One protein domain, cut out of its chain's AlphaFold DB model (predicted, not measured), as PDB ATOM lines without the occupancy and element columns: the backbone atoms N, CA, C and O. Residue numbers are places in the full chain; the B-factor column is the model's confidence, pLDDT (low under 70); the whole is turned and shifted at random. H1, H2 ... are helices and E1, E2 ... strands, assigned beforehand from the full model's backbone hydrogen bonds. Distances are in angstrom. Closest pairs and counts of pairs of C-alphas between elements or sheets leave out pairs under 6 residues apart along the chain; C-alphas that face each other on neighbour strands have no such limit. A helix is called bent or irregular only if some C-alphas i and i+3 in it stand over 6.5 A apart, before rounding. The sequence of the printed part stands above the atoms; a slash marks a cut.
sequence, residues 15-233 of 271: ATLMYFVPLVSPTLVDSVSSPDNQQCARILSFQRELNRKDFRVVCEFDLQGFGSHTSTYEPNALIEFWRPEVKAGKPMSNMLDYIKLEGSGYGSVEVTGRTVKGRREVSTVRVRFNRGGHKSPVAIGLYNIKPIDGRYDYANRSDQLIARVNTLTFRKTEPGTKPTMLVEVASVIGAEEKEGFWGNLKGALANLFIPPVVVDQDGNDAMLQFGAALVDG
ATOM      1  N   ALA A  15     292.871 172.066 194.912       85.75
ATOM      2  CA  ALA A  15     292.821 171.493 193.568       85.75
ATOM      3  C   ALA A  15     294.212 171.084 193.053       85.75
ATOM      4  O   ALA A  15     294.369 170.021 192.462       85.75
ATOM      5  N   THR A  16     295.245 171.886 193.325       87.50
ATOM      6  CA  THR A  16     296.634 171.573 192.957       87.50
ATOM      7  C   THR A  16     297.150 170.362 193.721       87.50
ATOM      8  O   THR A  16     297.820 169.512 193.134       87.50
ATOM      9  N   LEU A  17     296.848 170.271 195.020       85.06
ATOM     10  CA  LEU A  17     297.245 169.120 195.827       85.06
ATOM     11  C   LEU A  17     296.513 167.852 195.384       85.06
ATOM     12  O   LEU A  17     297.139 166.807 195.276       85.06
ATOM     13  N   MET A  18     295.209 167.943 195.127       91.31
ATOM     14  CA  MET A  18     294.351 166.807 194.778       91.31
ATOM     15  C   MET A  18     294.416 166.426 193.295       91.31
ATOM     16  O   MET A  18     293.846 165.410 192.907       91.31
ATOM     17  N   TYR A  19     295.165 167.167 192.471       92.81
ATOM     18  CA  TYR A  19     295.307 166.900 191.036       92.81
ATOM     19  C   TYR A  19     295.845 165.497 190.719       92.81
ATOM     20  O   TYR A  19     295.619 164.975 189.628       92.81
ATOM     21  N   PHE A  20     296.526 164.845 191.668       91.75
ATOM     22  CA  PHE A  20     296.937 163.456 191.479       91.75
ATOM     23  C   PHE A  20     295.742 162.505 191.318       91.75
ATOM     24  O   PHE A  20     295.908 161.474 190.684       91.75
ATOM     25  N   VAL A  21     294.551 162.814 191.849       94.50
ATOM     26  CA  VAL A  21     293.382 161.922 191.777       94.50
ATOM     27  C   VAL A  21     292.961 161.639 190.331       94.50
ATOM     28  O   VAL A  21     293.007 160.471 189.938       94.50
ATOM     29  N   PRO A  22     292.620 162.640 189.494       95.38
ATOM     30  CA  PRO A  22     292.318 162.382 188.085       95.38
ATOM     31  C   PRO A  22     293.535 161.870 187.304       95.38
ATOM     32  O   PRO A  22     293.376 161.255 186.253       95.38
ATOM     33  N   LEU A  23     294.751 162.111 187.798       94.75
ATOM     34  CA  LEU A  23     295.975 161.649 187.160       94.75
ATOM     35  C   LEU A  23     296.195 160.139 187.336       94.75
ATOM     36  O   LEU A  23     296.560 159.461 186.384       94.75
ATOM     37  N   VAL A  24     295.965 159.618 188.544       95.44
ATOM     38  CA  VAL A  24     296.129 158.195 188.884       95.44
ATOM     39  C   VAL A  24     294.850 157.395 188.650       95.44
ATOM     40  O   VAL A  24     294.870 156.171 188.726       95.44
ATOM     41  N   SER A  25     293.725 158.057 188.386       94.75
ATOM     42  CA  SER A  25     292.464 157.377 188.115       94.75
ATOM     43  C   SER A  25     292.546 156.549 186.828       94.75
ATOM     44  O   SER A  25     293.017 157.076 185.820       94.75
ATOM     45  N   PRO A  26     292.054 155.296 186.804       93.25
ATOM     46  CA  PRO A  26     291.965 154.508 185.574       93.25
ATOM     47  C   PRO A  26     290.850 154.982 184.624       93.25
ATOM     48  O   PRO A  26     290.872 154.653 183.440       93.25
ATOM     49  N   THR A  27     289.880 155.746 185.133       95.06
ATOM     50  CA  THR A  27     288.641 156.148 184.443       95.06
ATOM     51  C   THR A  27     288.322 157.618 184.673       95.06
ATOM     52  O   THR A  27     288.952 158.261 185.511       95.06
ATOM     53  N   LEU A  28     287.311 158.139 183.975       95.75
ATOM     54  CA  LEU A  28     286.894 159.538 184.071       95.75
ATOM     55  C   LEU A  28     286.553 159.970 185.507       95.75
ATOM     56  O   LEU A  28     285.886 159.249 186.254       95.75
ATOM     57  N   VAL A  29     287.019 161.166 185.858       95.94
ATOM     58  CA  VAL A  29     286.848 161.827 187.150       95.94
ATOM     59  C   VAL A  29     286.487 163.286 186.911       95.94
ATOM     60  O   VAL A  29     287.190 164.006 186.201       95.94
ATOM     61  N   ASP A  30     285.413 163.730 187.546       96.44
ATOM     62  CA  ASP A  30     285.100 165.142 187.710       96.44
ATOM     63  C   ASP A  30     285.800 165.684 188.960       96.44
ATOM     64  O   ASP A  30     286.004 164.948 189.922       96.44
ATOM     65  N   SER A  31     286.212 166.946 188.972       94.88
ATOM     66  CA  SER A  31     286.847 167.565 190.139       94.88
ATOM     67  C   SER A  31     286.329 168.974 190.357       94.88
ATOM     68  O   SER A  31     286.512 169.857 189.523       94.88
ATOM     69  N   VAL A  32     285.715 169.188 191.519       93.88
ATOM     70  CA  VAL A  32     285.010 170.423 191.859       93.88
ATOM     71  C   VAL A  32     285.476 170.920 193.222       93.88
ATOM     72  O   VAL A  32     285.552 170.169 194.195       93.88
ATOM     73  N   SER A  33     285.782 172.211 193.296       92.06
ATOM     74  CA  SER A  33     285.992 172.922 194.559       92.06
ATOM     75  C   SER A  33     284.706 173.626 194.982       92.06
ATOM     76  O   SER A  33     283.952 174.087 194.124       92.06
ATOM     77  N   SER A  34     284.467 173.763 196.289       90.62
ATOM     78  CA  SER A  34     283.397 174.643 196.774       90.62
ATOM     79  C   SER A  34     283.652 176.094 196.317       90.62
ATOM     80  O   SER A  34     284.816 176.483 196.169       90.62
ATOM     81  N   PRO A  35     282.607 176.914 196.083       88.00
ATOM     82  CA  PRO A  35     282.769 178.287 195.578       88.00
ATOM     83  C   PRO A  35     283.649 179.183 196.459       88.00
ATOM     84  O   PRO A  35     284.270 180.128 195.985       88.00
ATOM     85  N   ASP A  36     283.695 178.877 197.749       85.62
ATOM     86  CA  ASP A  36     284.411 179.597 198.791       85.62
ATOM     87  C   ASP A  36     285.726 178.909 199.194       85.62
ATOM     88  O   ASP A  36     286.296 179.238 200.231       85.62
ATOM     89  N   ASN A  37     286.203 177.940 198.403       86.50
ATOM     90  CA  ASN A  37     287.350 177.127 198.777       86.50
ATOM     91  C   ASN A  37     288.635 177.963 198.884       86.50
ATOM     92  O   ASN A  37     289.192 178.420 197.886       86.50
ATOM     93  N   GLN A  38     289.135 178.093 200.110       88.56
ATOM     94  CA  GLN A  38     290.400 178.744 200.445       88.56
ATOM     95  C   GLN A  38     291.448 177.741 200.932       88.56
ATOM     96  O   GLN A  38     292.484 178.140 201.464       88.56
ATOM     97  N   GLN A  39     291.189 176.439 200.790       89.94
ATOM     98  CA  GLN A  39     292.113 175.422 201.261       89.94
ATOM     99  C   GLN A  39     293.453 175.503 200.525       89.94
ATOM    100  O   GLN A  39     293.510 175.428 199.292       89.94
ATOM    101  N   CYS A  40     294.538 175.583 201.289       89.31
ATOM    102  CA  CYS A  40     295.901 175.594 200.776       89.31
ATOM    103  C   CYS A  40     296.814 174.653 201.562       89.31
ATOM    104  O   CYS A  40     296.703 174.527 202.784       89.31
ATOM    105  N   ALA A  41     297.740 174.016 200.849       88.69
ATOM    106  CA  ALA A  41     298.782 173.175 201.407       88.69
ATOM    107  C   ALA A  41     300.100 173.949 201.505       88.69
ATOM    108  O   ALA A  41     300.658 174.371 200.490       88.69
ATOM    109  N   ARG A  42     300.648 174.095 202.706       88.62
ATOM    110  CA  ARG A  42     301.910 174.807 202.910       88.62
ATOM    111  C   ARG A  42     302.954 173.862 203.472       88.62
ATOM    112  O   ARG A  42     302.706 173.109 204.408       88.62
ATOM    113  N   ILE A  43     304.140 173.892 202.873       89.12
ATOM    114  CA  ILE A  43     305.260 173.066 203.316       89.12
ATOM    115  C   ILE A  43     305.823 173.662 204.603       89.12
ATOM    116  O   ILE A  43     306.178 174.838 204.661       89.12
ATOM    117  N   LEU A  44     305.903 172.824 205.629       90.06
ATOM    118  CA  LEU A  44     306.400 173.171 206.955       90.06
ATOM    119  C   LEU A  44     307.881 172.855 207.101       90.06
ATOM    120  O   LEU A  44     308.637 173.634 207.675       90.06
ATOM    121  N   SER A  45     308.282 171.680 206.625       90.88
ATOM    122  CA  SER A  45     309.627 171.174 206.832       90.88
ATOM    123  C   SER A  45     310.055 170.282 205.680       90.88
ATOM    124  O   SER A  45     309.241 169.641 205.009       90.88
ATOM    125  N   PHE A  46     311.365 170.257 205.457       92.50
ATOM    126  CA  PHE A  46     311.989 169.452 204.427       92.50
ATOM    127  C   PHE A  46     313.234 168.776 205.001       92.50
ATOM    128  O   PHE A  46     314.200 169.446 205.362       92.50
ATOM    129  N   GLN A  47     313.229 167.447 205.074       94.31
ATOM    130  CA  GLN A  47     314.332 166.650 205.609       94.31
ATOM    131  C   GLN A  47     314.848 165.679 204.545       94.31
ATOM    132  O   GLN A  47     314.063 164.970 203.912       94.31
ATOM    133  N   ARG A  48     316.173 165.646 204.346       94.00
ATOM    134  CA  ARG A  48     316.856 164.722 203.426       94.00
ATOM    135  C   ARG A  48     317.872 163.880 204.177       94.00
ATOM    136  O   ARG A  48     318.842 164.404 204.712       94.00
ATOM    137  N   GLU A  49     317.689 162.574 204.119       94.62
ATOM    138  CA  GLU A  49     318.653 161.570 204.548       94.62
ATOM    139  C   GLU A  49     319.212 160.917 203.280       94.62
ATOM    140  O   GLU A  49     318.529 160.137 202.614       94.62
ATOM    141  N   LEU A  50     320.431 161.291 202.886       91.06
ATOM    142  CA  LEU A  50     321.057 160.828 201.646       91.06
ATOM    143  C   LEU A  50     322.266 159.953 201.972       91.06
ATOM    144  O   LEU A  50     323.312 160.463 202.372       91.06
ATOM    145  N   ASN A  51     322.151 158.649 201.743       89.06
ATOM    146  CA  ASN A  51     323.258 157.715 201.897       89.06
ATOM    147  C   ASN A  51     323.796 157.274 200.529       89.06
ATOM    148  O   ASN A  51     323.222 157.521 199.466       89.06
ATOM    149  N   ARG A  52     324.926 156.555 200.543       88.12
ATOM    150  CA  ARG A  52     325.546 156.023 199.314       88.12
ATOM    151  C   ARG A  52     324.683 154.985 198.589       88.12
ATOM    152  O   ARG A  52     324.881 154.789 197.396       88.12
ATOM    153  N   LYS A  53     323.788 154.290 199.299       93.62
ATOM    154  CA  LYS A  53     322.987 153.171 198.766       93.62
ATOM    155  C   LYS A  53     321.498 153.479 198.704       93.62
ATOM    156  O   LYS A  53     320.835 153.064 197.758       93.62
ATOM    157  N   ASP A  54     320.988 154.192 199.693       96.25
ATOM    158  CA  ASP A  54     319.584 154.535 199.840       96.25
ATOM    159  C   ASP A  54     319.420 156.014 200.175       96.25
ATOM    160  O   ASP A  54     320.377 156.729 200.478       96.25
ATOM    161  N   PHE A  55     318.190 156.483 200.049       96.25
ATOM    162  CA  PHE A  55     317.819 157.802 200.509       96.25
ATOM    163  C   PHE A  55     316.392 157.797 201.031       96.25
ATOM    164  O   PHE A  55     315.549 156.984 200.631       96.25
ATOM    165  N   ARG A  56     316.128 158.770 201.893       97.50
ATOM    166  CA  ARG A  56     314.806 159.094 202.388       97.50
ATOM    167  C   ARG A  56     314.635 160.602 202.407       97.50
ATOM    168  O   ARG A  56     315.516 161.342 202.833       97.50
ATOM    169  N   VAL A  57     313.484 161.050 201.937       97.25
ATOM    170  CA  VAL A  57     313.076 162.447 202.002       97.25
ATOM    171  C   VAL A  57     311.721 162.523 202.667       97.25
ATOM    172  O   VAL A  57     310.831 161.738 202.350       97.25
ATOM    173  N   VAL A  58     311.572 163.456 203.599       97.00
ATOM    174  CA  VAL A  58     310.301 163.745 204.259       97.00
ATOM    175  C   VAL A  58     310.009 165.225 204.084       97.00
ATOM    176  O   VAL A  58     310.796 166.073 204.500       97.00
ATOM    177  N   CYS A  59     308.884 165.520 203.447       94.69
ATOM    178  CA  CYS A  59     308.344 166.860 203.290       94.69
ATOM    179  C   CYS A  59     307.056 166.939 204.106       94.69
ATOM    180  O   CYS A  59     306.076 166.285 203.754       94.69
ATOM    181  N   GLU A  60     307.044 167.698 205.196       94.81
ATOM    182  CA  GLU A  60     305.836 167.890 206.003       94.81
ATOM    183  C   GLU A  60     305.058 169.100 205.506       94.81
ATOM    184  O   GLU A  60     305.648 170.092 205.077       94.81
ATOM    185  N   PHE A  61     303.734 169.022 205.574       92.50
ATOM    186  CA  PHE A  61     302.855 170.111 205.175       92.50
ATOM    187  C   PHE A  61     301.674 170.244 206.136       92.50
ATOM    188  O   PHE A  61     301.243 169.258 206.738       92.50
ATOM    189  N   ASP A  62     301.134 171.451 206.252       92.38
ATOM    190  CA  ASP A  62     299.792 171.665 206.780       92.38
ATOM    191  C   ASP A  62     298.806 171.999 205.665       92.38
ATOM    192  O   ASP A  62     299.168 172.404 204.561       92.38
ATOM    193  N   LEU A  63     297.541 171.758 205.973       90.94
ATOM    194  CA  LEU A  63     296.376 172.135 205.200       90.94
ATOM    195  C   LEU A  63     295.614 173.151 206.033       90.94
ATOM    196  O   LEU A  63     295.177 172.841 207.144       90.94
ATOM    197  N   GLN A  64     295.484 174.357 205.503       89.94
ATOM    198  CA  GLN A  64     294.794 175.472 206.144       89.94
ATOM    199  C   GLN A  64     293.665 175.973 205.251       89.94
ATOM    200  O   GLN A  64     293.640 175.656 204.067       89.94
ATOM    201  N   GLY A  65     292.760 176.770 205.815       87.25
ATOM    202  CA  GLY A  65     291.604 177.317 205.109       87.25
ATOM    203  C   GLY A  65     290.339 176.477 205.275       87.25
ATOM    204  O   GLY A  65     290.312 175.473 205.990       87.25
ATOM    205  N   PHE A  66     289.274 176.931 204.625       87.12
ATOM    206  CA  PHE A  66     287.948 176.319 204.646       87.12
ATOM    207  C   PHE A  66     287.465 176.030 203.223       87.12
ATOM    208  O   PHE A  66     288.084 176.456 202.247       87.12
ATOM    209  N   GLY A  67     286.362 175.292 203.132       89.12
ATOM    210  CA  GLY A  67     285.831 174.761 201.885       89.12
ATOM    211  C   GLY A  67     286.237 173.308 201.662       89.12
ATOM    212  O   GLY A  67     286.750 172.634 202.564       89.12
ATOM    213  N   SER A  68     285.961 172.822 200.456       91.44
ATOM    214  CA  SER A  68     286.240 171.441 200.075       91.44
ATOM    215  C   SER A  68     286.676 171.318 198.625       91.44
ATOM    216  O   SER A  68     286.265 172.109 197.775       91.44
ATOM    217  N   HIS A  69     287.425 170.263 198.331       94.19
ATOM    218  CA  HIS A  69     287.659 169.783 196.976       94.19
ATOM    219  C   HIS A  69     287.229 168.322 196.867       94.19
ATOM    220  O   HIS A  69     287.664 167.491 197.666       94.19
ATOM    221  N   THR A  70     286.396 168.011 195.881       95.25
ATOM    222  CA  THR A  70     285.857 166.670 195.659       95.25
ATOM    223  C   THR A  70     286.182 166.220 194.247       95.25
ATOM    224  O   THR A  70     285.856 166.912 193.286       95.25
ATOM    225  N   SER A  71     286.785 165.042 194.134       96.19
ATOM    226  CA  SER A  71     286.951 164.321 192.879       96.19
ATOM    227  C   SER A  71     285.940 163.179 192.823       96.19
ATOM    228  O   SER A  71     286.037 162.259 193.632       96.19
ATOM    229  N   THR A  72     284.986 163.226 191.896       96.06
ATOM    230  CA  THR A  72     283.898 162.243 191.750       96.06
ATOM    231  C   THR A  72     284.145 161.376 190.523       96.06
ATOM    232  O   THR A  72     284.412 161.896 189.441       96.06
ATOM    233  N   TYR A  73     284.063 160.059 190.671       95.62
ATOM    234  CA  TYR A  73     284.278 159.129 189.567       95.62
ATOM    235  C   TYR A  73     283.014 158.985 188.724       95.62
ATOM    236  O   TYR A  73     281.914 158.895 189.267       95.62
ATOM    237  N   GLU A  74     283.163 158.910 187.400       96.06
ATOM    238  CA  GLU A  74     282.030 158.602 186.525       96.06
ATOM    239  C   GLU A  74     281.660 157.112 186.681       96.06
ATOM    240  O   GLU A  74     282.494 156.238 186.400       96.06
ATOM    241  N   PRO A  75     280.444 156.789 187.160       94.38
ATOM    242  CA  PRO A  75     280.120 155.419 187.538       94.38
ATOM    243  C   PRO A  75     280.132 154.425 186.380       94.38
ATOM    244  O   PRO A  75     280.559 153.286 186.569       94.38
ATOM    245  N   ASN A  76     279.677 154.817 185.186       94.81
ATOM    246  CA  ASN A  76     279.578 153.886 184.064       94.81
ATOM    247  C   ASN A  76     280.962 153.485 183.548       94.81
ATOM    248  O   ASN A  76     281.213 152.300 183.343       94.81
ATOM    249  N   ALA A  77     281.888 154.434 183.445       94.69
ATOM    250  CA  ALA A  77     283.276 154.206 183.081       94.69
ATOM    251  C   ALA A  77     283.956 153.268 184.085       94.69
ATOM    252  O   ALA A  77     284.659 152.340 183.684       94.69
ATOM    253  N   LEU A  78     283.709 153.450 185.388       92.88
ATOM    254  CA  LEU A  78     284.203 152.532 186.417       92.88
ATOM    255  C   LEU A  78     283.610 151.123 186.284       92.88
ATOM    256  O   LEU A  78     284.345 150.138 186.387       92.88
ATOM    257  N   ILE A  79     282.299 151.007 186.059       94.25
ATOM    258  CA  ILE A  79     281.628 149.718 185.842       94.25
ATOM    259  C   ILE A  79     282.228 149.006 184.629       94.25
ATOM    260  O   ILE A  79     282.517 147.812 184.702       94.25
ATOM    261  N   GLU A  80     282.411 149.713 183.515       94.19
ATOM    262  CA  GLU A  80     282.997 149.166 182.291       94.19
ATOM    263  C   GLU A  80     284.439 148.711 182.504       94.19
ATOM    264  O   GLU A  80     284.791 147.603 182.095       94.19
ATOM    265  N   PHE A  81     285.243 149.511 183.208       92.50
ATOM    266  CA  PHE A  81     286.628 149.183 183.532       92.50
ATOM    267  C   PHE A  81     286.747 147.916 184.388       92.50
ATOM    268  O   PHE A  81     287.590 147.062 184.111       92.50
ATOM    269  N   TRP A  82     285.898 147.761 185.411       90.94
ATOM    270  CA  TRP A  82     285.973 146.629 186.342       90.94
ATOM    271  C   TRP A  82     285.216 145.381 185.887       90.94
ATOM    272  O   TRP A  82     285.486 144.288 186.388       90.94
ATOM    273  N   ARG A  83     284.295 145.496 184.924       90.94
ATOM    274  CA  ARG A  83     283.486 144.367 184.433       90.94
ATOM    275  C   ARG A  83     284.303 143.129 184.037       90.94
ATOM    276  O   ARG A  83     283.870 142.041 184.418       90.94
ATOM    277  N   PRO A  84     285.447 143.229 183.331       90.38
ATOM    278  CA  PRO A  84     286.241 142.054 182.961       90.38
ATOM    279  C   PRO A  84     286.867 141.324 184.158       90.38
ATOM    280  O   PRO A  84     287.145 140.132 184.069       90.38
ATOM    281  N   GLU A  85     287.089 142.028 185.270       86.56
ATOM    282  CA  GLU A  85     287.759 141.508 186.469       86.56
ATOM    283  C   GLU A  85     286.763 140.865 187.455       86.56
ATOM    284  O   GLU A  85     287.148 140.126 188.364       86.56
ATOM    285  N   VAL A  86     285.461 141.128 187.291       87.50
ATOM    286  CA  VAL A  86     284.419 140.649 188.206       87.50
ATOM    287  C   VAL A  86     283.838 139.337 187.692       87.50
ATOM    288  O   VAL A  86     283.253 139.257 186.611       87.50
ATOM    289  N   LYS A  87     283.939 138.281 188.509       87.75
ATOM    290  CA  LYS A  87     283.320 136.984 188.206       87.75
ATOM    291  C   LYS A  87     281.811 137.148 187.984       87.75
ATOM    292  O   LYS A  87     281.129 137.787 188.783       87.75
ATOM    293  N   ALA A  88     281.281 136.500 186.946       87.00
ATOM    294  CA  ALA A  88     279.857 136.536 186.617       87.00
ATOM    295  C   ALA A  88     278.960 136.276 187.846       87.00
ATOM    296  O   ALA A  88     279.177 135.326 188.605       87.00
ATOM    297  N   GLY A  89     277.963 137.146 188.040       86.56
ATOM    298  CA  GLY A  89     277.006 137.079 189.149       86.56
ATOM    299  C   GLY A  89     277.545 137.519 190.516       86.56
ATOM    300  O   GLY A  89     276.816 137.424 191.502       86.56
ATOM    301  N   LYS A  90     278.797 137.985 190.620       93.06
ATOM    302  CA  LYS A  90     279.345 138.533 191.871       93.06
ATOM    303  C   LYS A  90     279.171 140.052 191.942       93.06
ATOM    304  O   LYS A  90     279.252 140.707 190.917       93.06
ATOM    305  N   PRO A  91     278.951 140.636 193.132       91.19
ATOM    306  CA  PRO A  91     278.923 142.088 193.269       91.19
ATOM    307  C   PRO A  91     280.265 142.729 192.899       91.19
ATOM    308  O   PRO A  91     281.321 142.209 193.268       91.19
ATOM    309  N   MET A  92     280.219 143.897 192.260       92.12
ATOM    310  CA  MET A  92     281.356 144.821 192.247       92.12
ATOM    311  C   MET A  92     281.426 145.457 193.633       92.12
ATOM    312  O   MET A  92     280.481 146.130 194.032       92.12
ATOM    313  N   SER A  93     282.479 145.187 194.399       89.75
ATOM    314  CA  SER A  93     282.567 145.629 195.796       89.75
ATOM    315  C   SER A  93     283.543 146.790 195.953       89.75
ATOM    316  O   SER A  93     284.580 146.790 195.294       89.75
ATOM    317  N   ASN A  94     283.251 147.723 196.862       88.00
ATOM    318  CA  ASN A  94     284.103 148.875 197.186       88.00
ATOM    319  C   ASN A  94     284.478 149.732 195.961       88.00
ATOM    320  O   ASN A  94     285.617 150.183 195.828       88.00
ATOM    321  N   MET A  95     283.521 149.944 195.058       91.19
ATOM    322  CA  MET A  95     283.643 150.886 193.948       91.19
ATOM    323  C   MET A  95     283.831 152.301 194.501       91.19
ATOM    324  O   MET A  95     283.140 152.684 195.446       91.19
ATOM    325  N   LEU A  96     284.758 153.069 193.922       92.50
ATOM    326  CA  LEU A  96     284.994 154.461 194.310       92.50
ATOM    327  C   LEU A  96     283.848 155.350 193.825       92.50
ATOM    328  O   LEU A  96     283.492 155.321 192.650       92.50
ATOM    329  N   ASP A  97     283.292 156.141 194.740       93.06
ATOM    330  CA  ASP A  97     282.308 157.186 194.441       93.06
ATOM    331  C   ASP A  97     283.025 158.526 194.281       93.06
ATOM    332  O   ASP A  97     283.054 159.130 193.211       93.06
ATOM    333  N   TYR A  98     283.715 158.944 195.341       94.19
ATOM    334  CA  TYR A  98     284.463 160.189 195.372       94.19
ATOM    335  C   TYR A  98     285.671 160.107 196.299       94.19
ATOM    336  O   TYR A  98     285.734 159.277 197.207       94.19
ATOM    337  N   ILE A  99     286.600 161.040 196.110       94.75
ATOM    338  CA  ILE A  99     287.628 161.416 197.079       94.75
ATOM    339  C   ILE A  99     287.391 162.875 197.445       94.75
ATOM    340  O   ILE A  99     287.338 163.733 196.566       94.75
ATOM    341  N   LYS A 100     287.256 163.166 198.735       94.56
ATOM    342  CA  LYS A 100     287.006 164.509 199.253       94.56
ATOM    343  C   LYS A 100     288.132 164.940 200.178       94.56
ATOM    344  O   LYS A 100     288.519 164.195 201.075       94.56
ATOM    345  N   LEU A 101     288.613 166.159 199.972       93.44
ATOM    346  CA  LEU A 101     289.453 166.896 200.903       93.44
ATOM    347  C   LEU A 101     288.606 168.000 201.541       93.44
ATOM    348  O   LEU A 101     288.068 168.845 200.829       93.44
ATOM    349  N   GLU A 102     288.492 168.010 202.868       91.25
ATOM    350  CA  GLU A 102     287.721 169.018 203.604       91.25
ATOM    351  C   GLU A 102     288.368 169.349 204.953       91.25
ATOM    352  O   GLU A 102     288.772 168.465 205.709       91.25
ATOM    353  N   GLY A 103     288.423 170.644 205.265       85.88
ATOM    354  CA  GLY A 103     288.971 171.158 206.513       85.88
ATOM    355  C   GLY A 103     290.499 171.219 206.552       85.88
ATOM    356  O   GLY A 103     291.192 171.076 205.541       85.88
ATOM    357  N   SER A 104     291.016 171.483 207.750       88.38
ATOM    358  CA  SER A 104     292.447 171.585 208.027       88.38
ATOM    359  C   SER A 104     293.060 170.233 208.386       88.38
ATOM    360  O   SER A 104     292.386 169.364 208.942       88.38
ATOM    361  N   GLY A 105     294.364 170.085 208.189       90.19
ATOM    362  CA  GLY A 105     295.075 168.858 208.531       90.19
ATOM    363  C   GLY A 105     296.586 169.009 208.489       90.19
ATOM    364  O   GLY A 105     297.108 170.040 208.082       90.19
ATOM    365  N   TYR A 106     297.286 167.962 208.911       93.12
ATOM    366  CA  TYR A 106     298.743 167.896 208.870       93.12
ATOM    367  C   TYR A 106     299.161 166.599 208.202       93.12
ATOM    368  O   TYR A 106     298.700 165.512 208.560       93.12
ATOM    369  N   GLY A 107     300.053 166.713 207.231       94.69
ATOM    370  CA  GLY A 107     300.467 165.602 206.403       94.69
ATOM    371  C   GLY A 107     301.957 165.587 206.126       94.69
ATOM    372  O   GLY A 107     302.733 166.420 206.597       94.69
ATOM    373  N   SER A 108     302.370 164.579 205.373       95.44
ATOM    374  CA  SER A 108     303.738 164.473 204.889       95.44
ATOM    375  C   SER A 108     303.805 163.695 203.589       95.44
ATOM    376  O   SER A 108     303.109 162.692 203.435       95.44
ATOM    377  N   VAL A 109     304.710 164.088 202.704       96.69
ATOM    378  CA  VAL A 109     305.169 163.256 201.595       96.69
ATOM    379  C   VAL A 109     306.490 162.613 202.007       96.69
ATOM    380  O   VAL A 109     307.479 163.302 202.246       96.69
ATOM    381  N   GLU A 110     306.500 161.288 202.109       97.94
ATOM    382  CA  GLU A 110     307.700 160.489 202.348       97.94
ATOM    383  C   GLU A 110     308.131 159.829 201.038       97.94
ATOM    384  O   GLU A 110     307.364 159.087 200.420       97.94
ATOM    385  N   VAL A 111     309.370 160.067 200.626       98.38
ATOM    386  CA  VAL A 111     309.965 159.487 199.423       98.38
ATOM    387  C   VAL A 111     311.122 158.595 199.833       98.38
ATOM    388  O   VAL A 111     311.985 159.012 200.605       98.38
ATOM    389  N   THR A 112     311.165 157.375 199.307       98.38
ATOM    390  CA  THR A 112     312.302 156.466 199.490       98.38
ATOM    391  C   THR A 112     312.774 155.902 198.161       98.38
ATOM    392  O   THR A 112     312.029 155.834 197.176       98.38
ATOM    393  N   GLY A 113     314.044 155.514 198.126       97.75
ATOM    394  CA  GLY A 113     314.656 154.975 196.926       97.75
ATOM    395  C   GLY A 113     316.093 154.529 197.131       97.75
ATOM    396  O   GLY A 113     316.591 154.443 198.257       97.75
ATOM    397  N   ARG A 114     316.754 154.209 196.019       96.75
ATOM    398  CA  ARG A 114     318.140 153.734 195.991       96.75
ATOM    399  C   ARG A 114     319.008 154.619 195.119       96.75
ATOM    400  O   ARG A 114     318.544 155.177 194.131       96.75
ATOM    401  N   THR A 115     320.288 154.688 195.450       94.38
ATOM    402  CA  THR A 115     321.297 155.324 194.605       94.38
ATOM    403  C   THR A 115     321.993 154.245 193.777       94.38
ATOM    404  O   THR A 115     322.735 153.422 194.312       94.38
ATOM    405  N   VAL A 116     321.759 154.236 192.465       91.56
ATOM    406  CA  VAL A 116     322.323 153.269 191.514       91.56
ATOM    407  C   VAL A 116     323.213 154.012 190.527       91.56
ATOM    408  O   VAL A 116     322.757 154.892 189.803       91.56
ATOM    409  N   LYS A 117     324.512 153.682 190.502       89.25
ATOM    410  CA  LYS A 117     325.511 154.336 189.627       89.25
ATOM    411  C   LYS A 117     325.466 155.875 189.711       89.25
ATOM    412  O   LYS A 117     325.549 156.565 188.700       89.25
ATOM    413  N   GLY A 118     325.288 156.407 190.922       85.62
ATOM    414  CA  GLY A 118     325.201 157.849 191.180       85.62
ATOM    415  C   GLY A 118     323.849 158.496 190.852       85.62
ATOM    416  O   GLY A 118     323.674 159.674 191.143       85.62
ATOM    417  N   ARG A 119     322.878 157.754 190.303       89.62
ATOM    418  CA  ARG A 119     321.511 158.234 190.056       89.62
ATOM    419  C   ARG A 119     320.583 157.805 191.183       89.62
ATOM    420  O   ARG A 119     320.624 156.654 191.613       89.62
ATOM    421  N   ARG A 120     319.752 158.728 191.659       93.62
ATOM    422  CA  ARG A 120     318.724 158.443 192.662       93.62
ATOM    423  C   ARG A 120     317.481 157.920 191.956       93.62
ATOM    424  O   ARG A 120     316.874 158.620 191.158       93.62
ATOM    425  N   GLU A 121     317.121 156.681 192.249       95.50
ATOM    426  CA  GLU A 121     315.914 156.041 191.743       95.50
ATOM    427  C   GLU A 121     314.876 155.966 192.858       95.50
ATOM    428  O   GLU A 121     315.058 155.241 193.840       95.50
ATOM    429  N   VAL A 122     313.781 156.709 192.700       97.56
ATOM    430  CA  VAL A 122     312.631 156.644 193.607       97.56
ATOM    431  C   VAL A 122     311.921 155.304 193.433       97.56
ATOM    432  O   VAL A 122     311.617 154.886 192.317       97.56
ATOM    433  N   SER A 123     311.657 154.626 194.548       97.25
ATOM    434  CA  SER A 123     310.909 153.366 194.573       97.25
ATOM    435  C   SER A 123     309.549 153.504 195.244       97.25
ATOM    436  O   SER A 123     308.662 152.687 194.992       97.25
ATOM    437  N   THR A 124     309.367 154.489 196.123       98.31
ATOM    438  CA  THR A 124     308.109 154.693 196.843       98.31
ATOM    439  C   THR A 124     307.875 156.167 197.126       98.31
ATOM    440  O   THR A 124     308.781 156.874 197.569       98.31
ATOM    441  N   VAL A 125     306.633 156.596 196.920       98.50
ATOM    442  CA  VAL A 125     306.110 157.889 197.360       98.50
ATOM    443  C   VAL A 125     304.888 157.620 198.218       98.50
ATOM    444  O   VAL A 125     303.924 157.000 197.775       98.50
ATOM    445  N   ARG A 126     304.940 158.060 199.470       98.06
ATOM    446  CA  ARG A 126     303.866 157.899 200.440       98.06
ATOM    447  C   ARG A 126     303.342 159.268 200.844       98.06
ATOM    448  O   ARG A 126     304.084 160.063 201.411       98.06
ATOM    449  N   VAL A 127     302.061 159.512 200.612       96.50
ATOM    450  CA  VAL A 127     301.363 160.721 201.050       96.50
ATOM    451  C   VAL A 127     300.555 160.375 202.293       96.50
ATOM    452  O   VAL A 127     299.659 159.539 202.237       96.50
ATOM    453  N   ARG A 128     300.904 160.981 203.426       95.88
ATOM    454  CA  ARG A 128     300.222 160.835 204.716       95.88
ATOM    455  C   ARG A 128     299.418 162.086 205.026       95.88
ATOM    456  O   ARG A 128     299.905 163.186 204.792       95.88
ATOM    457  N   PHE A 129     298.248 161.910 205.626       94.31
ATOM    458  CA  PHE A 129     297.292 162.979 205.931       94.31
ATOM    459  C   PHE A 129     296.961 163.113 207.428       94.31
ATOM    460  O   PHE A 129     296.171 163.971 207.802       94.31
ATOM    461  N   ASN A 130     297.538 162.269 208.289       92.38
ATOM    462  CA  ASN A 130     297.241 162.190 209.727       92.38
ATOM    463  C   ASN A 130     298.491 162.362 210.619       92.38
ATOM    464  O   ASN A 130     298.654 161.680 211.636       92.38
ATOM    465  N   ARG A 131     299.437 163.220 210.222       91.56
ATOM    466  CA  ARG A 131     300.679 163.440 210.989       91.56
ATOM    467  C   ARG A 131     300.390 164.170 212.304       91.56
ATOM    468  O   ARG A 131     299.390 164.864 212.437       91.56
ATOM    469  N   GLY A 132     301.266 163.987 213.297       82.38
ATOM    470  CA  GLY A 132     301.193 164.703 214.580       82.38
ATOM    471  C   GLY A 132     299.973 164.375 215.453       82.38
ATOM    472  O   GLY A 132     299.628 165.161 216.323       82.38
ATOM    473  N   GLY A 133     299.292 163.246 215.215       83.06
ATOM    474  CA  GLY A 133     298.055 162.894 215.926       83.06
ATOM    475  C   GLY A 133     296.808 163.620 215.407       83.06
ATOM    476  O   GLY A 133     295.724 163.449 215.967       83.06
ATOM    477  N   HIS A 134     296.936 164.399 214.328       87.19
ATOM    478  CA  HIS A 134     295.805 165.056 213.684       87.19
ATOM    479  C   HIS A 134     294.945 164.049 212.916       87.19
ATOM    480  O   HIS A 134     295.430 163.064 212.356       87.19
ATOM    481  N   LYS A 135     293.638 164.317 212.866       88.25
ATOM    482  CA  LYS A 135     292.717 163.574 212.005       88.25
ATOM    483  C   LYS A 135     293.005 163.911 210.544       88.25
ATOM    484  O   LYS A 135     293.273 165.065 210.224       88.25
ATOM    485  N   SER A 136     292.884 162.914 209.672       91.75
ATOM    486  CA  SER A 136     292.965 163.156 208.235       91.75
ATOM    487  C   SER A 136     291.754 163.952 207.722       91.75
ATOM    488  O   SER A 136     290.622 163.574 208.052       91.75
ATOM    489  N   PRO A 137     291.981 164.996 206.898       92.62
ATOM    490  CA  PRO A 137     290.940 165.733 206.180       92.62
ATOM    491  C   PRO A 137     290.491 165.033 204.886       92.62
ATOM    492  O   PRO A 137     289.679 165.582 204.145       92.62
ATOM    493  N   VAL A 138     291.035 163.849 204.579       93.44
ATOM    494  CA  VAL A 138     290.733 163.106 203.350       93.44
ATOM    495  C   VAL A 138     289.756 161.975 203.633       93.44
ATOM    496  O   VAL A 138     289.995 161.112 204.488       93.44
ATOM    497  N   ALA A 139     288.683 161.943 202.857       92.38
ATOM    498  CA  ALA A 139     287.687 160.892 202.864       92.38
ATOM    499  C   ALA A 139     287.471 160.304 201.472       92.38
ATOM    500  O   ALA A 139     287.647 160.988 200.467       92.38
ATOM    501  N   ILE A 140     287.045 159.047 201.430       92.00
ATOM    502  CA  ILE A 140     286.583 158.379 200.218       92.00
ATOM    503  C   ILE A 140     285.173 157.839 200.422       92.00
ATOM    504  O   ILE A 140     284.878 157.233 201.457       92.00
ATOM    505  N   GLY A 141     284.321 158.073 199.431       91.88
ATOM    506  CA  GLY A 141     283.031 157.413 199.292       91.88
ATOM    507  C   GLY A 141     283.208 156.097 198.549       91.88
ATOM    508  O   GLY A 141     283.921 156.036 197.545       91.88
ATOM    509  N   LEU A 142     282.576 155.046 199.054       92.38
ATOM    510  CA  LEU A 142     282.609 153.704 198.493       92.38
ATOM    511  C   LEU A 142     281.191 153.147 198.396       92.38
ATOM    512  O   LEU A 142     280.331 153.473 199.211       92.38
ATOM    513  N   TYR A 143     280.955 152.264 197.435       92.31
ATOM    514  CA  TYR A 143     279.697 151.531 197.314       92.31
ATOM    515  C   TYR A 143     279.911 150.164 196.666       92.31
ATOM    516  O   TYR A 143     280.918 149.912 196.006       92.31
ATOM    517  N   ASN A 144     278.943 149.272 196.834       92.31
ATOM    518  CA  ASN A 144     278.868 148.015 196.098       92.31
ATOM    519  C   ASN A 144     277.842 148.135 194.972       92.31
ATOM    520  O   ASN A 144     276.878 148.877 195.109       92.31
ATOM    521  N   ILE A 145     277.984 147.363 193.895       94.38
ATOM    522  CA  ILE A 145     276.955 147.190 192.861       94.38
ATOM    523  C   ILE A 145     276.615 145.712 192.761       94.38
ATOM    524  O   ILE A 145     277.468 144.881 192.427       94.38
ATOM    525  N   LYS A 146     275.353 145.376 193.022       93.69
ATOM    526  CA  LYS A 146     274.842 144.018 192.824       93.69
ATOM    527  C   LYS A 146     274.380 143.854 191.372       93.69
ATOM    528  O   LYS A 146     273.695 144.740 190.859       93.69
ATOM    529  N   PRO A 147     274.727 142.743 190.699       94.44
ATOM    530  CA  PRO A 147     274.196 142.480 189.374       94.44
ATOM    531  C   PRO A 147     272.704 142.139 189.462       94.44
ATOM    532  O   PRO A 147     272.311 141.299 190.271       94.44
ATOM    533  N   ILE A 148     271.893 142.743 188.594       93.50
ATOM    534  CA  ILE A 148     270.491 142.368 188.363       93.50
ATOM    535  C   ILE A 148     270.405 141.847 186.933       93.50
ATOM    536  O   ILE A 148     270.865 142.512 186.006       93.50
ATOM    537  N   ASP A 149     269.914 140.619 186.759       90.62
ATOM    538  CA  ASP A 149     269.856 139.930 185.461       90.62
ATOM    539  C   ASP A 149     271.200 139.934 184.703       90.62
ATOM    540  O   ASP A 149     271.277 140.091 183.485       90.62
ATOM    541  N   GLY A 150     272.298 139.801 185.455       86.38
ATOM    542  CA  GLY A 150     273.664 139.807 184.922       86.38
ATOM    543  C   GLY A 150     274.197 141.186 184.515       86.38
ATOM    544  O   GLY A 150     275.316 141.267 184.007       86.38
ATOM    545  N   ARG A 151     273.440 142.266 184.745       91.00
ATOM    546  CA  ARG A 151     273.834 143.645 184.433       91.00
ATOM    547  C   ARG A 151     274.216 144.413 185.691       91.00
ATOM    548  O   ARG A 151     273.564 144.302 186.726       91.00
ATOM    549  N   TYR A 152     275.265 145.217 185.569       94.38
ATOM    550  CA  TYR A 152     275.692 146.166 186.592       94.38
ATOM    551  C   TYR A 152     275.215 147.554 186.184       94.38
ATOM    552  O   TYR A 152     275.510 147.992 185.073       94.38
ATOM    553  N   ASP A 153     274.492 148.207 187.082       94.38
ATOM    554  CA  ASP A 153     273.956 149.555 186.916       94.38
ATOM    555  C   ASP A 153     274.210 150.320 188.218       94.38
ATOM    556  O   ASP A 153     274.029 149.765 189.306       94.38
ATOM    557  N   TYR A 154     274.633 151.579 188.122       93.88
ATOM    558  CA  TYR A 154     274.862 152.435 189.286       93.88
ATOM    559  C   TYR A 154     273.599 152.630 190.144       93.88
ATOM    560  O   TYR A 154     273.688 152.825 191.361       93.88
ATOM    561  N   ALA A 155     272.406 152.520 189.551       93.94
ATOM    562  CA  ALA A 155     271.141 152.533 190.280       93.94
ATOM    563  C   ALA A 155     271.019 151.370 191.286       93.94
ATOM    564  O   ALA A 155     270.339 151.509 192.299       93.94
ATOM    565  N   ASN A 156     271.733 150.261 191.059       93.00
ATOM    566  CA  ASN A 156     271.729 149.073 191.921       93.00
ATOM    567  C   ASN A 156     272.784 149.137 193.035       93.00
ATOM    568  O   ASN A 156     273.171 148.097 193.587       93.00
ATOM    569  N   ARG A 157     273.306 150.332 193.331       93.81
ATOM    570  CA  ARG A 157     274.316 150.494 194.372       93.81
ATOM    571  C   ARG A 157     273.754 150.173 195.758       93.81
ATOM    572  O   ARG A 157     272.612 150.498 196.074       93.81
ATOM    573  N   SER A 158     274.571 149.559 196.597       91.19
ATOM    574  CA  SER A 158     274.252 149.240 197.986       91.19
ATOM    575  C   SER A 158     275.471 149.438 198.874       91.19
ATOM    576  O   SER A 158     276.570 149.685 198.376       91.19
ATOM    577  N   ASP A 159     275.276 149.295 200.186       88.12
ATOM    578  CA  ASP A 159     276.356 149.260 201.177       88.12
ATOM    579  C   ASP A 159     277.294 150.466 201.032       88.12
ATOM    580  O   ASP A 159     278.507 150.319 200.898       88.12
ATOM    581  N   GLN A 160     276.714 151.665 200.973       89.31
ATOM    582  CA  GLN A 160     277.491 152.888 200.845       89.31
ATOM    583  C   GLN A 160     278.320 153.089 202.112       89.31
ATOM    584  O   GLN A 160     277.789 153.121 203.227       89.31
ATOM    585  N   LEU A 161     279.625 153.227 201.930       88.12
ATOM    586  CA  LEU A 161     280.596 153.392 202.994       88.12
ATOM    587  C   LEU A 161     281.367 154.685 202.797       88.12
ATOM    588  O   LEU A 161     281.601 155.156 201.687       88.12
ATOM    589  N   ILE A 162     281.823 155.216 203.916       88.25
ATOM    590  CA  ILE A 162     282.714 156.355 203.975       88.25
ATOM    591  C   ILE A 162     283.960 155.911 204.727       88.25
ATOM    592  O   ILE A 162     283.867 155.501 205.887       88.25
ATOM    593  N   ALA A 163     285.128 156.029 204.100       88.62
ATOM    594  CA  ALA A 163     286.401 155.733 204.744       88.62
ATOM    595  C   ALA A 163     287.278 156.984 204.852       88.62
ATOM    596  O   ALA A 163     287.444 157.737 203.896       88.62
ATOM    597  N   ARG A 164     287.880 157.200 206.025       91.12
ATOM    598  CA  ARG A 164     288.866 158.273 206.231       91.12
ATOM    599  C   ARG A 164     290.257 157.756 205.879       91.12
ATOM    600  O   ARG A 164     290.705 156.786 206.483       91.12
ATOM    601  N   VAL A 165     290.954 158.409 204.956       92.12
ATOM    602  CA  VAL A 165     292.252 157.951 204.432       92.12
ATOM    603  C   VAL A 165     293.400 158.543 205.237       92.12
ATOM    604  O   VAL A 165     293.549 159.756 205.298       92.12
ATOM    605  N   ASN A 166     294.256 157.707 205.814       93.31
ATOM    606  CA  ASN A 166     295.496 158.144 206.457       93.31
ATOM    607  C   ASN A 166     296.642 158.265 205.462       93.31
ATOM    608  O   ASN A 166     297.397 159.233 205.520       93.31
ATOM    609  N   THR A 167     296.768 157.287 204.567       94.94
ATOM    610  CA  THR A 167     297.941 157.171 203.707       94.94
ATOM    611  C   THR A 167     297.570 156.677 202.321       94.94
ATOM    612  O   THR A 167     296.825 155.710 202.185       94.94
ATOM    613  N   LEU A 168     298.190 157.275 201.307       95.88
ATOM    614  CA  LEU A 168     298.283 156.743 199.951       95.88
ATOM    615  C   LEU A 168     299.741 156.387 199.656       95.88
ATOM    616  O   LEU A 168     300.637 157.186 199.926       95.88
ATOM    617  N   THR A 169     300.004 155.191 199.131       97.44
ATOM    618  CA  THR A 169     301.365 154.767 198.761       97.44
ATOM    619  C   THR A 169     301.430 154.359 197.297       97.44
ATOM    620  O   THR A 169     300.786 153.393 196.895       97.44
ATOM    621  N   PHE A 170     302.284 155.053 196.551       97.56
ATOM    622  CA  PHE A 170     302.663 154.773 195.170       97.56
ATOM    623  C   PHE A 170     304.021 154.089 195.149       97.56
ATOM    624  O   PHE A 170     304.910 154.421 195.944       97.56
ATOM    625  N   ARG A 171     304.197 153.120 194.253       97.06
ATOM    626  CA  ARG A 171     305.432 152.338 194.148       97.06
ATOM    627  C   ARG A 171     305.856 152.205 192.700       97.06
ATOM    628  O   ARG A 171     305.029 152.213 191.796       97.06
ATOM    629  N   LYS A 172     307.162 152.047 192.496       95.12
ATOM    630  CA  LYS A 172     307.706 151.634 191.202       95.12
ATOM    631  C   LYS A 172     307.084 150.291 190.817       95.12
ATOM    632  O   LYS A 172     307.186 149.330 191.579       95.12
ATOM    633  N   THR A 173     306.431 150.260 189.662       92.06
ATOM    634  CA  THR A 173     305.758 149.075 189.126       92.06
ATOM    635  C   THR A 173     306.782 148.118 188.532       92.06
ATOM    636  O   THR A 173     307.725 148.543 187.860       92.06
ATOM    637  N   GLU A 174     306.609 146.820 188.773       89.75
ATOM    638  CA  GLU A 174     307.428 145.807 188.113       89.75
ATOM    639  C   GLU A 174     306.992 145.648 186.649       89.75
ATOM    640  O   GLU A 174     305.789 145.692 186.363       89.75
ATOM    641  N   PRO A 175     307.931 145.446 185.706       89.00
ATOM    642  CA  PRO A 175     307.590 145.248 184.301       89.00
ATOM    643  C   PRO A 175     306.546 144.139 184.114       89.00
ATOM    644  O   PRO A 175     306.705 143.036 184.631       89.00
ATOM    645  N   GLY A 176     305.485 144.428 183.357       87.38
ATOM    646  CA  GLY A 176     304.411 143.469 183.074       87.38
ATOM    647  C   GLY A 176     303.319 143.365 184.145       87.38
ATOM    648  O   GLY A 176     302.435 142.522 184.011       87.38
ATOM    649  N   THR A 177     303.337 144.211 185.181       90.88
ATOM    650  CA  THR A 177     302.281 144.266 186.209       90.88
ATOM    651  C   THR A 177     301.449 145.546 186.107       90.88
ATOM    652  O   THR A 177     301.910 146.552 185.567       90.88
ATOM    653  N   LYS A 178     300.206 145.517 186.614       91.12
ATOM    654  CA  LYS A 178     299.377 146.726 186.738       91.12
ATOM    655  C   LYS A 178     299.861 147.546 187.946       91.12
ATOM    656  O   LYS A 178     300.034 146.965 189.023       91.12
ATOM    657  N   PRO A 179     300.055 148.868 187.815       94.62
ATOM    658  CA  PRO A 179     300.387 149.724 188.946       94.62
ATOM    659  C   PRO A 179     299.226 149.729 189.947       94.62
ATOM    660  O   PRO A 179     298.049 149.727 189.574       94.62
ATOM    661  N   THR A 180     299.559 149.739 191.234       93.88
ATOM    662  CA  THR A 180     298.566 149.798 192.308       93.88
ATOM    663  C   THR A 180     298.951 150.833 193.351       93.88
ATOM    664  O   THR A 180     300.130 151.046 193.643       93.88
ATOM    665  N   MET A 181     297.939 151.463 193.934       94.44
ATOM    666  CA  MET A 181     298.054 152.380 195.056       94.44
ATOM    667  C   MET A 181     297.551 151.689 196.323       94.44
ATOM    668  O   MET A 181     296.427 151.189 196.373       94.44
ATOM    669  N   LEU A 182     298.374 151.677 197.373       94.25
ATOM    670  CA  LEU A 182     297.933 151.210 198.689       94.25
ATOM    671  C   LEU A 182     297.201 152.335 199.412       94.25
ATOM    672  O   LEU A 182     297.721 153.452 199.482       94.25
ATOM    673  N   VAL A 183     296.047 152.014 199.990       92.19
ATOM    674  CA  VAL A 183     295.224 152.940 200.769       92.19
ATOM    675  C   VAL A 183     295.158 152.440 202.207       92.19
ATOM    676  O   VAL A 183     294.641 151.359 202.471       92.19
ATOM    677  N   GLU A 184     295.683 153.222 203.148       91.88
ATOM    678  CA  GLU A 184     295.539 152.951 204.582       91.88
ATOM    679  C   GLU A 184     294.447 153.864 205.144       91.88
ATOM    680  O   GLU A 184     294.517 155.084 204.979       91.88
ATOM    681  N   VAL A 185     293.455 153.293 205.828       89.69
ATOM    682  CA  VAL A 185     292.308 154.031 206.379       89.69
ATOM    683  C   VAL A 185     292.341 154.091 207.905       89.69
ATOM    684  O   VAL A 185     292.840 153.186 208.567       89.69
ATOM    685  N   ALA A 186     291.819 155.178 208.469       84.19
ATOM    686  CA  ALA A 186     291.696 155.378 209.913       84.19
ATOM    687  C   ALA A 186     290.416 154.764 210.486       84.19
ATOM    688  O   ALA A 186     290.395 154.300 211.621       84.19
ATOM    689  N   SER A 187     289.326 154.858 209.728       79.81
ATOM    690  CA  SER A 187     287.976 154.534 210.178       79.81
ATOM    691  C   SER A 187     287.055 154.377 208.979       79.81
ATOM    692  O   SER A 187     287.273 155.032 207.955       79.81
ATOM    693  N   VAL A 188     285.999 153.585 209.151       81.94
ATOM    694  CA  VAL A 188     284.945 153.372 208.157       81.94
ATOM    695  C   VAL A 188     283.586 153.479 208.840       81.94
ATOM    696  O   VAL A 188     283.425 152.969 209.948       81.94
ATOM    697  N   ILE A 189     282.633 154.145 208.193       80.44
ATOM    698  CA  ILE A 189     281.232 154.243 208.628       80.44
ATOM    699  C   ILE A 189     280.291 153.982 207.444       80.44
ATOM    700  O   ILE A 189     280.712 154.088 206.291       80.44
ATOM    701  N   GLY A 190     279.025 153.659 207.716       77.25
ATOM    702  CA  GLY A 190     277.981 153.645 206.687       77.25
ATOM    703  C   GLY A 190     277.569 155.067 206.295       77.25
ATOM    704  O   GLY A 190     277.518 155.946 207.150       77.25
ATOM    705  N   ALA A 191     277.261 155.303 205.019       68.31
ATOM    706  CA  ALA A 191     276.930 156.642 204.513       68.31
ATOM    707  C   ALA A 191     275.597 157.210 205.043       68.31
ATOM    708  O   ALA A 191     275.372 158.414 204.972       68.31
ATOM    709  N   GLU A 192     274.726 156.367 205.611       63.75
ATOM    710  CA  GLU A 192     273.480 156.801 206.265       63.75
ATOM    711  C   GLU A 192     273.731 157.594 207.568       63.75
ATOM    712  O   GLU A 192     272.839 158.272 208.087       63.75
ATOM    713  N   GLU A 193     274.965 157.583 208.083       53.12
ATOM    714  CA  GLU A 193     275.408 158.484 209.145       53.12
ATOM    715  C   GLU A 193     275.667 159.898 208.569       53.12
ATOM    716  O   GLU A 193     276.741 160.204 208.065       53.12
ATOM    717  N   LYS A 194     274.627 160.746 208.624       47.09
ATOM    718  CA  LYS A 194     274.503 162.158 208.172       47.09
ATOM    719  C   LYS A 194     275.794 162.932 207.814       47.09
ATOM    720  O   LYS A 194     276.700 163.068 208.626       47.09
ATOM    721  N   GLU A 195     275.740 163.675 206.703       45.22
ATOM    722  CA  GLU A 195     276.776 164.568 206.128       45.22
ATOM    723  C   GLU A 195     277.422 165.609 207.076       45.22
ATOM    724  O   GLU A 195     278.475 166.148 206.761       45.22
ATOM    725  N   GLY A 196     276.863 165.883 208.259       50.50
ATOM    726  CA  GLY A 196     277.496 166.722 209.294       50.50
ATOM    727  C   GLY A 196     278.520 165.991 210.180       50.50
ATOM    728  O   GLY A 196     279.134 166.605 211.053       50.50
ATOM    729  N   PHE A 197     278.701 164.676 209.996       47.56
ATOM    730  CA  PHE A 197     279.564 163.826 210.825       47.56
ATOM    731  C   PHE A 197     281.024 163.723 210.355       47.56
ATOM    732  O   PHE A 197     281.822 163.081 211.041       47.56
ATOM    733  N   TRP A 198     281.434 164.381 209.265       57.28
ATOM    734  CA  TRP A 198     282.808 164.307 208.737       57.28
ATOM    735  C   TRP A 198     283.893 164.634 209.774       57.28
ATOM    736  O   TRP A 198     284.878 163.903 209.891       57.28
ATOM    737  N   GLY A 199     283.689 165.659 210.610       50.69
ATOM    738  CA  GLY A 199     284.608 166.001 211.710       50.69
ATOM    739  C   GLY A 199     284.608 164.990 212.871       50.69
ATOM    740  O   GLY A 199     285.597 164.845 213.604       50.69
ATOM    741  N   ASN A 200     283.520 164.226 213.003       52.28
ATOM    742  CA  ASN A 200     283.204 163.356 214.133       52.28
ATOM    743  C   ASN A 200     283.106 161.866 213.785       52.28
ATOM    744  O   ASN A 200     282.651 161.122 214.647       52.28
ATOM    745  N   LEU A 201     283.575 161.421 212.607       58.47
ATOM    746  CA  LEU A 201     283.704 159.994 212.262       58.47
ATOM    747  C   LEU A 201     284.367 159.238 213.431       58.47
ATOM    748  O   LEU A 201     285.588 159.312 213.621       58.47
ATOM    749  N   LYS A 202     283.532 158.571 214.232       52.66
ATOM    750  CA  LYS A 202     283.859 157.666 215.338       52.66
ATOM    751  C   LYS A 202     283.406 156.271 214.908       52.66
ATOM    752  O   LYS A 202     282.603 155.631 215.574       52.66
ATOM    753  N   GLY A 203     283.869 155.845 213.737       50.91
ATOM    754  CA  GLY A 203     283.595 154.506 213.234       50.91
ATOM    755  C   GLY A 203     284.365 153.465 214.036       50.91
ATOM    756  O   GLY A 203     285.514 153.697 214.423       50.91
ATOM    757  N   ALA A 204     283.744 152.313 214.271       52.28
ATOM    758  CA  ALA A 204     284.464 151.123 214.697       52.28
ATOM    759  C   ALA A 204     285.500 150.744 213.622       52.28
ATOM    760  O   ALA A 204     285.263 150.935 212.428       52.28
ATOM    761  N   LEU A 205     286.641 150.180 214.030       47.16
ATOM    762  CA  LEU A 205     287.576 149.498 213.127       47.16
ATOM    763  C   LEU A 205     286.922 148.193 212.630       47.16
ATOM    764  O   LEU A 205     287.339 147.097 212.990       47.16
ATOM    765  N   ALA A 206     285.833 148.295 211.869       42.53
ATOM    766  CA  ALA A 206     285.288 147.163 211.140       42.53
ATOM    767  C   ALA A 206     286.235 146.871 209.967       42.53
ATOM    768  O   ALA A 206     286.692 147.800 209.305       42.53
ATOM    769  N   ASN A 207     286.557 145.592 209.761       48.25
ATOM    770  CA  ASN A 207     287.579 145.053 208.853       48.25
ATOM    771  C   ASN A 207     287.372 145.404 207.359       48.25
ATOM    772  O   ASN A 207     287.204 144.508 206.531       48.25
ATOM    773  N   LEU A 208     287.396 146.682 206.976       61.81
ATOM    774  CA  LEU A 208     287.455 147.081 205.574       61.81
ATOM    775  C   LEU A 208     288.899 146.937 205.099       61.81
ATOM    776  O   LEU A 208     289.713 147.856 205.186       61.81
ATOM    777  N   PHE A 209     289.216 145.754 204.591       66.44
ATOM    778  CA  PHE A 209     290.378 145.599 203.737       66.44
ATOM    779  C   PHE A 209     290.065 146.273 202.398       66.44
ATOM    780  O   PHE A 209     289.283 145.748 201.605       66.44
ATOM    781  N   ILE A 210     290.654 147.446 202.160       74.38
ATOM    782  CA  ILE A 210     290.691 148.039 200.824       74.38
ATOM    783  C   ILE A 210     291.882 147.390 200.115       74.38
ATOM    784  O   ILE A 210     293.025 147.667 200.497       74.38
ATOM    785  N   PRO A 211     291.659 146.483 199.144       75.75
ATOM    786  CA  PRO A 211     292.764 145.920 198.384       75.75
ATOM    787  C   PRO A 211     293.536 147.046 197.678       75.75
ATOM    788  O   PRO A 211     292.978 148.122 197.450       75.75
ATOM    789  N   PRO A 212     294.808 146.813 197.305       82.06
ATOM    790  CA  PRO A 212     295.542 147.745 196.460       82.06
ATOM    791  C   PRO A 212     294.690 148.174 195.257       82.06
ATOM    792  O   PRO A 212     294.189 147.332 194.512       82.06
ATOM    793  N   VAL A 213     294.507 149.481 195.095       87.75
ATOM    794  CA  VAL A 213     293.643 150.050 194.058       87.75
ATOM    795  C   VAL A 213     294.441 150.121 192.768       87.75
ATOM    796  O   VAL A 213     295.528 150.697 192.758       87.75
ATOM    797  N   VAL A 214     293.933 149.541 191.681       91.31
ATOM    798  CA  VAL A 214     294.555 149.692 190.358       91.31
ATOM    799  C   VAL A 214     294.484 151.159 189.946       91.31
ATOM    800  O   VAL A 214     293.422 151.775 190.015       91.31
ATOM    801  N   VAL A 215     295.621 151.703 189.528       94.31
ATOM    802  CA  VAL A 215     295.754 153.095 189.083       94.31
ATOM    803  C   VAL A 215     296.238 153.152 187.640       94.31
ATOM    804  O   VAL A 215     296.595 152.138 187.045       94.31
ATOM    805  N   ASP A 216     296.240 154.343 187.063       94.81
ATOM    806  CA  ASP A 216     296.867 154.586 185.777       94.81
ATOM    807  C   ASP A 216     298.403 154.563 185.869       94.81
ATOM    808  O   ASP A 216     298.991 155.033 186.849       94.81
ATOM    809  N   GLN A 217     299.060 154.031 184.835       94.31
ATOM    810  CA  GLN A 217     300.521 153.936 184.781       94.31
ATOM    811  C   GLN A 217     301.186 155.307 184.684       94.31
ATOM    812  O   GLN A 217     302.100 155.578 185.464       94.31
ATOM    813  N   ASP A 218     300.696 156.185 183.805       94.31
ATOM    814  CA  ASP A 218     301.269 157.524 183.638       94.31
ATOM    815  C   ASP A 218     301.103 158.330 184.929       94.31
ATOM    816  O   ASP A 218     302.005 159.062 185.340       94.31
ATOM    817  N   GLY A 219     299.971 158.150 185.617       95.69
ATOM    818  CA  GLY A 219     299.742 158.791 186.902       95.69
ATOM    819  C   GLY A 219     300.611 158.266 188.034       95.69
ATOM    820  O   GLY A 219     301.155 159.063 188.802       95.69
ATOM    821  N   ASN A 220     300.800 156.950 188.138       96.81
ATOM    822  CA  ASN A 220     301.730 156.387 189.114       96.81
ATOM    823  C   ASN A 220     303.165 156.875 188.859       96.81
ATOM    824  O   ASN A 220     303.855 157.287 189.793       96.81
ATOM    825  N   ASP A 221     303.597 156.902 187.599       96.19
ATOM    826  CA  ASP A 221     304.924 157.388 187.225       96.19
ATOM    827  C   ASP A 221     305.082 158.882 187.507       96.19
ATOM    828  O   ASP A 221     306.115 159.298 188.034       96.19
ATOM    829  N   ALA A 222     304.049 159.689 187.264       96.75
ATOM    830  CA  ALA A 222     304.045 161.099 187.630       96.75
ATOM    831  C   ALA A 222     304.168 161.309 189.148       96.75
ATOM    832  O   ALA A 222     304.873 162.220 189.582       96.75
ATOM    833  N   MET A 223     303.562 160.444 189.972       97.75
ATOM    834  CA  MET A 223     303.760 160.480 191.425       97.75
ATOM    835  C   MET A 223     305.199 160.134 191.822       97.75
ATOM    836  O   MET A 223     305.765 160.789 192.699       97.75
ATOM    837  N   LEU A 224     305.832 159.158 191.167       97.88
ATOM    838  CA  LEU A 224     307.244 158.831 191.401       97.88
ATOM    839  C   LEU A 224     308.181 159.956 190.932       97.88
ATOM    840  O   LEU A 224     309.160 160.255 191.616       97.88
ATOM    841  N   GLN A 225     307.866 160.612 189.812       97.12
ATOM    842  CA  GLN A 225     308.588 161.783 189.305       97.12
ATOM    843  C   GLN A 225     308.443 162.989 190.236       97.12
ATOM    844  O   GLN A 225     309.430 163.670 190.504       97.12
ATOM    845  N   PHE A 226     307.254 163.210 190.798       96.62
ATOM    846  CA  PHE A 226     307.049 164.183 191.866       96.62
ATOM    847  C   PHE A 226     307.947 163.870 193.075       96.62
ATOM    848  O   PHE A 226     308.632 164.753 193.595       96.62
ATOM    849  N   GLY A 227     308.032 162.597 193.471       96.62
ATOM    850  CA  GLY A 227     308.984 162.146 194.486       96.62
ATOM    851  C   GLY A 227     310.441 162.452 194.120       96.62
ATOM    852  O   GLY A 227     311.206 162.912 194.967       96.62
ATOM    853  N   ALA A 228     310.826 162.244 192.861       96.38
ATOM    854  CA  ALA A 228     312.176 162.535 192.383       96.38
ATOM    855  C   ALA A 228     312.477 164.042 192.430       96.38
ATOM    856  O   ALA A 228     313.543 164.438 192.898       96.38
ATOM    857  N   ALA A 229     311.511 164.887 192.063       95.19
ATOM    858  CA  ALA A 229     311.632 166.339 192.158       95.19
ATOM    859  C   ALA A 229     311.883 166.811 193.602       95.19
ATOM    860  O   ALA A 229     312.733 167.673 193.828       95.19
ATOM    861  N   LEU A 230     311.210 166.203 194.591       94.12
ATOM    862  CA  LEU A 230     311.483 166.455 196.012       94.12
ATOM    863  C   LEU A 230     312.915 166.039 196.381       94.12
ATOM    864  O   LEU A 230     313.651 166.795 197.019       94.12
ATOM    865  N   VAL A 231     313.333 164.845 195.965       94.38
ATOM    866  CA  VAL A 231     314.677 164.313 196.237       94.38
ATOM    867  C   VAL A 231     315.778 165.218 195.683       94.38
ATOM    868  O   VAL A 231     316.773 165.468 196.371       94.38
ATOM    869  N   ASP A 232     315.575 165.752 194.484       92.19
ATOM    870  CA  ASP A 232     316.513 166.657 193.821       92.19
ATOM    871  C   ASP A 232     316.399 168.105 194.312       92.19
ATOM    872  O   ASP A 232     317.269 168.929 194.037       92.19
ATOM    873  N   GLY A 233     315.375 168.411 195.111       89.62
ATOM    874  CA  GLY A 233     315.169 169.727 195.695       89.62
ATOM    875  C   GLY A 233     314.719 170.788 194.719       89.62
ATOM    876  O   GLY A 233     315.083 171.953 194.876       89.62
TER     877      GLY A 233
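Overview. This is residues 15 to 233 of the 271 residues of an uncharacterized protein of Phycisphaerae bacterium (UniProt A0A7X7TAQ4). One large, twisted antiparallel sheet spreads into two wings like a V, with E2, E3, E6 and E7 in one and E1, E4, E5 and E8 in the other; the long bent strand E9 pairs with E7 and E8 and so joins them, and E10 runs along its other side. The longest helix, H5, packs slantwise on the wing of E6 and E7, and short H2 fits between H5 and the other wing. The printed part has 219 residues, with five named helices and ten named strands in the order H1 H2 E1 E2 E3 E4 H3 E5 E6 E7 E8 E9 E10 H4 H5, and its class is mixed. It is compact, with a radius of gyration of the C-alphas of 18.2 A and spans of 59 by 42 by 32 A.

Arrangement. H1, residues 15 to 18, is on the branched sheet at a height of 6.1 A, and H2, residues 20 to 24, at 5.4 A. E1, residues 29 to 33, and E2, residues 40 to 50, are edge strands. E2 and E3, residues 54 to 64, form a hairpin, with N 47 and O 58 within hydrogen-bond range at 2.9 A. E4, residues 68 to 73, is the antiparallel neighbour of E1, N 30 to O 72 being 2.8 A. H3, residues 75 to 85, is irregular, with C-alphas 81 and 84 7.2 A apart. E5, residues 92 to 102, is antiparallel to E4, N 71 to O 99 being 2.8 A; the closest C-alphas of H3 and E5, those of Pro 75 and Asp 97, are 7.5 A apart. E6, residues 105 to 116, is antiparallel to E3, N 59 to O 109 being 2.9 A, and forms a hairpin with E7, residues 119 to 128, N 110 to O 126 being 2.8 A. E8, residues 138 to 145, is antiparallel to E5, N 97 to O 141 being 2.9 A. E9, residues 157 to 171, bends by 86 degrees at residue 166; E7 and E8 lie on one side of it, N 127 to O 168 and N 140 to O 163 each being 2.8 A. E10, residues 180 to 190, an edge strand on the other side of E9, has N 182 and O 169 3.0 A apart; E8, E9 and E10 form a meander, each strand the antiparallel neighbour of the one before. H4, residues 195 to 200, irregular with C-alphas 196 and 199 7.5 A apart, only grazes the sheet with residues 197 to 199. H5, residues 217 to 232, is on the sheet at a height of 8.2 A, on the same face as H2; its closest C-alpha pair with E7 is Val 125 and Gly 227, 5.9 A. H5 touches H2 with residues 217 to 223 alone, closest at the C-alphas of Val 24 and Gly 219, 4.2 A. Every O i to N i+4 pair is within hydrogen-bond range in H2 and H5, against 5 of 7 in H3 and 0 of 2 in H4, where 1 of 3 O i to N i+3 pairs is; H1 is too short for such a pair.

Along the chain. H1 begins at C-alpha 15, (292.821, 171.493, 193.568). From first to last C-alpha, E2 is 29.2 A long, E3 33.1 A, E5 27.5 A, E6 35.7 A, E7 26.0 A, E9 31.2 A, E10 25.4 A and H5 22.3 A. E9 begins at C-alpha 157, (274.316, 150.494, 194.372), and H5 ends at C-alpha 232, (316.513, 166.657, 193.821).

Size, cuts and confidence. The two C-alphas farthest apart, those of Arg 52 and Asp 149, are 59.6 A apart. The printed part has no cut, and the links E8 to E9, 11 residues, and H4 to H5, 16 residues, are long. The mean pLDDT of the printed part is 88.7, and residues 191 to 209 are under 70.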